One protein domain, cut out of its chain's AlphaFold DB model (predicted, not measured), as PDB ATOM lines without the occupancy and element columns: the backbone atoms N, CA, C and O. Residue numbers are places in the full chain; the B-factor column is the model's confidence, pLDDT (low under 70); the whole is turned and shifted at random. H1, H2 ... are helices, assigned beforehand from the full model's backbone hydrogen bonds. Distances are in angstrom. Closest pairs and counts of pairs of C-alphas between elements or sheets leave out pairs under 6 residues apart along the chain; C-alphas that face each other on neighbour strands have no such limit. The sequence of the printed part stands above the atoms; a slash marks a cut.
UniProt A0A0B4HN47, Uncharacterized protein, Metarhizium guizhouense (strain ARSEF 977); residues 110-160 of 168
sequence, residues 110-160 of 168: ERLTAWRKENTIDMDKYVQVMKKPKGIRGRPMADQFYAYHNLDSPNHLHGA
ATOM      1  N   GLU A 110      -3.247  39.324  35.826       96.56
ATOM      2  CA  GLU A 110      -2.198  40.297  36.139       96.56
ATOM      3  C   GLU A 110      -1.186  39.709  37.120       96.56
ATOM      4  O   GLU A 110       0.015  39.722  36.851       96.56
ATOM      5  N   ARG A 111      -1.666  39.112  38.217       96.81
ATOM      6  CA  ARG A 111      -0.807  38.438  39.201       96.81
ATOM      7  C   ARG A 111      -0.081  37.247  38.595       96.81
ATOM      8  O   ARG A 111       1.112  37.082  38.834       96.81
ATOM      9  N   LEU A 112      -0.772  36.449  37.781       95.56
ATOM     10  CA  LEU A 112      -0.148  35.345  37.053       95.56
ATOM     11  C   LEU A 112       0.954  35.851  36.110       95.56
ATOM     12  O   LEU A 112       2.032  35.266  36.040       95.56
ATOM     13  N   THR A 113       0.705  36.957  35.406       94.06
ATOM     14  CA  THR A 113       1.672  37.557  34.482       94.06
ATOM     15  C   THR A 113       2.882  38.127  35.216       94.06
ATOM     16  O   THR A 113       4.005  37.940  34.748       94.06
ATOM     17  N   ALA A 114       2.677  38.802  36.350       97.06
ATOM     18  CA  ALA A 114       3.759  39.310  37.189       97.06
ATOM     19  C   ALA A 114       4.647  38.159  37.680       97.06
ATOM     20  O   ALA A 114       5.844  38.144  37.392       97.06
ATOM     21  N   TRP A 115       4.036  37.126  38.269       97.25
ATOM     22  CA  TRP A 115       4.746  35.926  38.703       97.25
ATOM     23  C   TRP A 115       5.513  35.264  37.549       97.25
ATOM     24  O   TRP A 115       6.698  34.972  37.687       97.25
ATOM     25  N   ARG A 116       4.891  35.095  36.371       95.75
ATOM     26  CA  ARG A 116       5.563  34.548  35.179       95.75
ATOM     27  C   ARG A 116       6.806  35.361  34.813       95.75
ATOM     28  O   ARG A 116       7.832  34.768  34.508       95.75
ATOM     29  N   LYS A 117       6.723  36.694  34.784       92.12
ATOM     30  CA  LYS A 117       7.847  37.567  34.398       92.12
ATOM     31  C   LYS A 117       9.000  37.507  35.398       92.12
ATOM     32  O   LYS A 117      10.148  37.521  34.981       92.12
ATOM     33  N   GLU A 118       8.694  37.418  36.687       96.06
ATOM     34  CA  GLU A 118       9.699  37.297  37.750       96.06
ATOM     35  C   GLU A 118      10.394  35.928  37.752       96.06
ATOM     36  O   GLU A 118      11.550  35.825  38.152       96.06
ATOM     37  N   ASN A 119       9.693  34.883  37.303       96.56
ATOM     38  CA  ASN A 119      10.155  33.495  37.385       96.56
ATOM     39  C   ASN A 119      10.554  32.894  36.025       96.56
ATOM     40  O   ASN A 119      10.993  31.744  35.969       96.56
ATOM     41  N   THR A 120      10.400  33.625  34.917       95.06
ATOM     42  CA  THR A 120      10.856  33.154  33.604       95.06
ATOM     43  C   THR A 120      12.375  33.234  33.514       95.06
ATOM     44  O   THR A 120      13.006  34.150  34.036       95.06
ATOM     45  N   ILE A 121      12.972  32.281  32.804       93.88
ATOM     46  CA  ILE A 121      14.394  32.338  32.459       93.88
ATOM     47  C   ILE A 121      14.666  33.476  31.467       93.88
ATOM     48  O   ILE A 121      13.774  33.888  30.723       93.88
ATOM     49  N   ASP A 122      15.914  33.947  31.441       92.00
ATOM     50  CA  ASP A 122      16.397  34.909  30.449       92.00
ATOM     51  C   ASP A 122      16.251  34.313  29.041       92.00
ATOM     52  O   ASP A 122      16.970  33.383  28.657       92.00
ATOM     53  N   MET A 123      15.282  34.838  28.290       90.25
ATOM     54  CA  MET A 123      14.943  34.341  26.962       90.25
ATOM     55  C   MET A 123      16.001  34.702  25.917       90.25
ATOM     56  O   MET A 123      16.224  33.908  25.001       90.25
ATOM     57  N   ASP A 124      16.697  35.830  26.069       92.62
ATOM     58  CA  ASP A 124      17.777  36.215  25.157       92.62
ATOM     59  C   ASP A 124      18.949  35.250  25.317       92.62
ATOM     60  O   ASP A 124      19.460  34.690  24.340       92.62
ATOM     61  N   LYS A 125      19.311  34.956  26.569       95.00
ATOM     62  CA  LYS A 125      20.296  33.922  26.878       95.00
ATOM     63  C   LYS A 125      19.830  32.549  26.402       95.00
ATOM     64  O   LYS A 125      20.627  31.828  25.806       95.00
ATOM     65  N   TYR A 126      18.565  32.184  26.621       93.75
ATOM     66  CA  TYR A 126      18.001  30.903  26.183       93.75
ATOM     67  C   TYR A 126      18.202  30.687  24.680       93.75
ATOM     68  O   TYR A 126      18.767  29.669  24.283       93.75
ATOM     69  N   VAL A 127      17.815  31.659  23.847       91.69
ATOM     70  CA  VAL A 127      17.953  31.575  22.382       91.69
ATOM     71  C   VAL A 127      19.417  31.427  21.960       91.69
ATOM     72  O   VAL A 127      19.727  30.673  21.036       91.69
ATOM     73  N   GLN A 128      20.334  32.107  22.647       93.31
ATOM     74  CA  GLN A 128      21.761  32.036  22.334       93.31
ATOM     75  C   GLN A 128      22.378  30.671  22.673       93.31
ATOM     76  O   GLN A 128      23.217  30.176  21.912       93.31
ATOM     77  N   VAL A 129      21.976  30.059  23.797       93.12
ATOM     78  CA  VAL A 129      22.662  28.881  24.360       93.12
ATOM     79  C   VAL A 129      21.957  27.549  24.104       93.12
ATOM     80  O   VAL A 129      22.631  26.524  24.023       93.12
ATOM     81  N   MET A 130      20.633  27.526  23.931       94.06
ATOM     82  CA  MET A 130      19.845  26.286  23.837       94.06
ATOM     83  C   MET A 130      19.808  25.698  22.422       94.06
ATOM     84  O   MET A 130      18.763  25.312  21.899       94.06
ATOM     85  N   LYS A 131      20.984  25.581  21.798       91.69
ATOM     86  CA  LYS A 131      21.160  24.831  20.548       91.69
ATOM     87  C   LYS A 131      21.167  23.336  20.850       91.69
ATOM     88  O   LYS A 131      21.771  22.901  21.830       91.69
ATOM     89  N   LYS A 132      20.535  22.535  19.986       89.94
ATOM     90  CA  LYS A 132      20.481  21.073  20.139       89.94
ATOM     91  C   LYS A 132      21.902  20.493  20.305       89.94
ATOM     92  O   LYS A 132      22.711  20.638  19.384       89.94
ATOM     93  N   PRO A 133      22.218  19.814  21.425       92.06
ATOM     94  CA  PRO A 133      23.536  19.215  21.621       92.06
ATOM     95  C   PRO A 133      23.801  18.057  20.648       92.06
ATOM     96  O   PRO A 133      22.876  17.377  20.190       92.06
ATOM     97  N   LYS A 134      25.081  17.790  20.356       92.94
ATOM     98  CA  LYS A 134      25.482  16.641  19.526       92.94
ATOM     99  C   LYS A 134      25.097  15.323  20.212       92.94
ATOM    100  O   LYS A 134      25.244  15.188  21.421       92.94
ATOM    101  N   GLY A 135      24.624  14.351  19.433       90.62
ATOM    102  CA  GLY A 135      24.278  13.007  19.921       90.62
ATOM    103  C   GLY A 135      22.899  12.873  20.579       90.62
ATOM    104  O   GLY A 135      22.494  11.760  20.902       90.62
ATOM    105  N   ILE A 136      22.139  13.965  20.740       92.00
ATOM    106  CA  ILE A 136      20.780  13.904  21.291       92.00
ATOM    107  C   ILE A 136      19.781  13.436  20.228       92.00
ATOM    108  O   ILE A 136      19.643  14.041  19.156       92.00
ATOM    109  N   ARG A 137      19.040  12.371  20.558       86.38
ATOM    110  CA  ARG A 137      17.927  11.864  19.745       86.38
ATOM    111  C   ARG A 137      16.823  12.921  19.659       86.38
ATOM    112  O   ARG A 137      16.387  13.449  20.676       86.38
ATOM    113  N   GLY A 138      16.401  13.249  18.438       82.56
ATOM    114  CA  GLY A 138      15.205  14.062  18.204       82.56
ATOM    115  C   GLY A 138      13.989  13.158  18.057       82.56
ATOM    116  O   GLY A 138      14.127  12.049  17.543       82.56
ATOM    117  N   ARG A 139      12.816  13.622  18.495       81.88
ATOM    118  CA  ARG A 139      11.566  12.987  18.070       81.88
ATOM    119  C   ARG A 139      11.370  13.236  16.566       81.88
ATOM    120  O   ARG A 139      11.787  14.298  16.095       81.88
ATOM    121  N   PRO A 140      10.800  12.273  15.823       81.69
ATOM    122  CA  PRO A 140      10.370  12.517  14.453       81.69
ATOM    123  C   PRO A 140       9.371  13.680  14.425       81.69
ATOM    124  O   PRO A 140       8.530  13.794  15.313       81.69
ATOM    125  N   MET A 141       9.521  14.561  13.438       80.56
ATOM    126  CA  MET A 141       8.575  15.644  13.164       80.56
ATOM    127  C   MET A 141       7.432  15.119  12.284       80.56
ATOM    128  O   MET A 141       7.623  14.121  11.594       80.56
ATOM    129  N   ALA A 142       6.288  15.799  12.244       80.38
ATOM    130  CA  ALA A 142       5.234  15.505  11.277       80.38
ATOM    131  C   ALA A 142       5.736  15.584   9.822       80.38
ATOM    132  O   ALA A 142       6.557  16.439   9.475       80.38
ATOM    133  N   ASP A 143       5.191  14.734   8.949       77.25
ATOM    134  CA  ASP A 143       5.544  14.662   7.521       77.25
ATOM    135  C   ASP A 143       5.462  16.012   6.811       77.25
ATOM    136  O   ASP A 143       6.302  16.351   5.974       77.25
ATOM    137  N   GLN A 144       4.469  16.814   7.190       72.25
ATOM    138  CA  GLN A 144       4.215  18.121   6.601       72.25
ATOM    139  C   GLN A 144       5.384  19.099   6.812       72.25
ATOM    140  O   GLN A 144       5.644  19.941   5.953       72.25
ATOM    141  N   PHE A 145       6.137  18.975   7.909       76.50
ATOM    142  CA  PHE A 145       7.326  19.798   8.142       76.50
ATOM    143  C   PHE A 145       8.498  19.391   7.250       76.50
ATOM    144  O   PHE A 145       9.206  20.263   6.751       76.50
ATOM    145  N   TYR A 146       8.706  18.091   7.013       80.88
ATOM    146  CA  TYR A 146       9.717  17.645   6.051       80.88
ATOM    147  C   TYR A 146       9.377  18.159   4.650       80.88
ATOM    148  O   TYR A 146      10.223  18.781   4.010       80.88
ATOM    149  N   ALA A 147       8.112  18.024   4.237       77.06
ATOM    150  CA  ALA A 147       7.625  18.551   2.965       77.06
ATOM    151  C   ALA A 147       7.830  20.072   2.842       77.06
ATOM    152  O   ALA A 147       8.315  20.541   1.815       77.06
ATOM    153  N   TYR A 148       7.545  20.846   3.898       73.44
ATOM    154  CA  TYR A 148       7.791  22.294   3.922       73.44
ATOM    155  C   TYR A 148       9.269  22.658   3.699       73.44
ATOM    156  O   TYR A 148       9.577  23.669   3.066       73.44
ATOM    157  N   HIS A 149      10.187  21.829   4.193       80.12
ATOM    158  CA  HIS A 149      11.627  22.006   4.012       80.12
ATOM    159  C   HIS A 149      12.181  21.347   2.739       80.12
ATOM    160  O   HIS A 149      13.397  21.347   2.553       80.12
ATOM    161  N   ASN A 150      11.324  20.820   1.855       82.56
ATOM    162  CA  ASN A 150      11.710  20.033   0.678       82.56
ATOM    163  C   ASN A 150      12.591  18.819   1.035       82.56
ATOM    164  O   ASN A 150      13.588  18.543   0.368       82.56
ATOM    165  N   LEU A 151      12.237  18.119   2.113       82.38
ATOM    166  CA  LEU A 151      12.898  16.908   2.591       82.38
ATOM    167  C   LEU A 151      11.945  15.712   2.502       82.38
ATOM    168  O   LEU A 151      10.741  15.854   2.716       82.38
ATOM    169  N   ASP A 152      12.497  14.524   2.257       82.12
ATOM    170  CA  ASP A 152      11.748  13.274   2.374       82.12
ATOM    171  C   ASP A 152      11.529  12.932   3.849       82.12
ATOM    172  O   ASP A 152      12.474  12.907   4.647       82.12
ATOM    173  N   SER A 153      10.277  12.658   4.220       81.06
ATOM    174  CA  SER A 153       9.966  12.219   5.577       81.06
ATOM    175  C   SER A 153      10.492  10.799   5.808       81.06
ATOM    176  O   SER A 153      10.133   9.884   5.061       81.06
ATOM    177  N   PRO A 154      11.290  10.563   6.865       82.12
ATOM    178  CA  PRO A 154      11.736   9.227   7.225       82.12
ATOM    179  C   PRO A 154      10.641   8.384   7.897       82.12
ATOM    180  O   PRO A 154      10.838   7.186   8.090       82.12
ATOM    181  N   ASN A 155       9.512   8.991   8.275       80.56
ATOM    182  CA  ASN A 155       8.519   8.400   9.173       80.56
ATOM    183  C   ASN A 155       7.845   7.141   8.611       80.56
ATOM    184  O   ASN A 155       7.581   6.208   9.371       80.56
ATOM    185  N   HIS A 156       7.631   7.108   7.290       73.50
ATOM    186  CA  HIS A 156       6.931   6.027   6.585       73.50
ATOM    187  C   HIS A 156       7.754   5.371   5.475       73.50
ATOM    188  O   HIS A 156       7.219   4.676   4.603       73.50
ATOM    189  N   LEU A 157       9.075   5.573   5.487       74.00
ATOM    190  CA  LEU A 157       9.955   4.906   4.535       74.00
ATOM    191  C   LEU A 157       9.794   3.385   4.652       74.00
ATOM    192  O   LEU A 157       9.747   2.824   5.745       74.00
ATOM    193  N   HIS A 158       9.699   2.721   3.500       71.75
ATOM    194  CA  HIS A 158       9.568   1.263   3.388       71.75
ATOM    195  C   HIS A 158       8.347   0.650   4.103       71.75
ATOM    196  O   HIS A 158       8.367  -0.534   4.434       71.75
ATOM    197  N   GLY A 159       7.277   1.423   4.323       62.28
ATOM    198  CA  GLY A 159       6.049   0.925   4.953       62.28
ATOM    199  C   GLY A 159       6.120   0.823   6.481       62.28
ATOM    200  O   GLY A 159       5.282   0.162   7.088       62.28
ATOM    201  N   ALA A 160       7.108   1.461   7.114       67.88
ATOM    202  CA  ALA A 160       7.169   1.573   8.567       67.88
ATOM    203  C   ALA A 160       6.086   2.529   9.102       67.88
ATOM    204  O   ALA A 160       5.754   3.524   8.465       67.88
TER     205      ALA A 160
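Overview. This is residues 110 to 160 of the 168 residues of an uncharacterized protein of Metarhizium guizhouense (strain ARSEF 977) (UniProt A0A0B4HN47). H1, the longest helix, stands at one end of a strung-out chain, with H2 next and H3 toward the other end; the three helices form no common core. Residues 110 to 139, with H1 and H2, stand free. The printed part has 51 residues, with three named helices in the order H1, H2, H3 and no named strand; the class is all helix, though under half of the residues are in named elements. It is extended, with a radius of gyration of the C-alphas of 18.0 A, and spans 52 by 27 by 19 A.

Along the chain. H1, residues 110 to 119, is 14.2 A long and begins at C-alpha 110 (-2.198, 40.297, 36.139). H2 is residues 123 to 129, 9.8 A. H3, residues 143 to 148, 8.7 A, ends at C-alpha 148 (7.791, 22.294, 3.922).

Arrangement. H1 is apart from H2 and from H3, and H2 is apart from H3. Every O i to N i+4 pair is within hydrogen-bond range in H1, H2 and H3.

Size, cuts and confidence. The C-alphas farthest apart, of Arg 111 and His 158, are 52.7 A apart. The printed part has no cut. H1 to H2 is a tight link; H2 to H3, residues 130 to 142, is long. Residues 159 to 160 have pLDDT under 70.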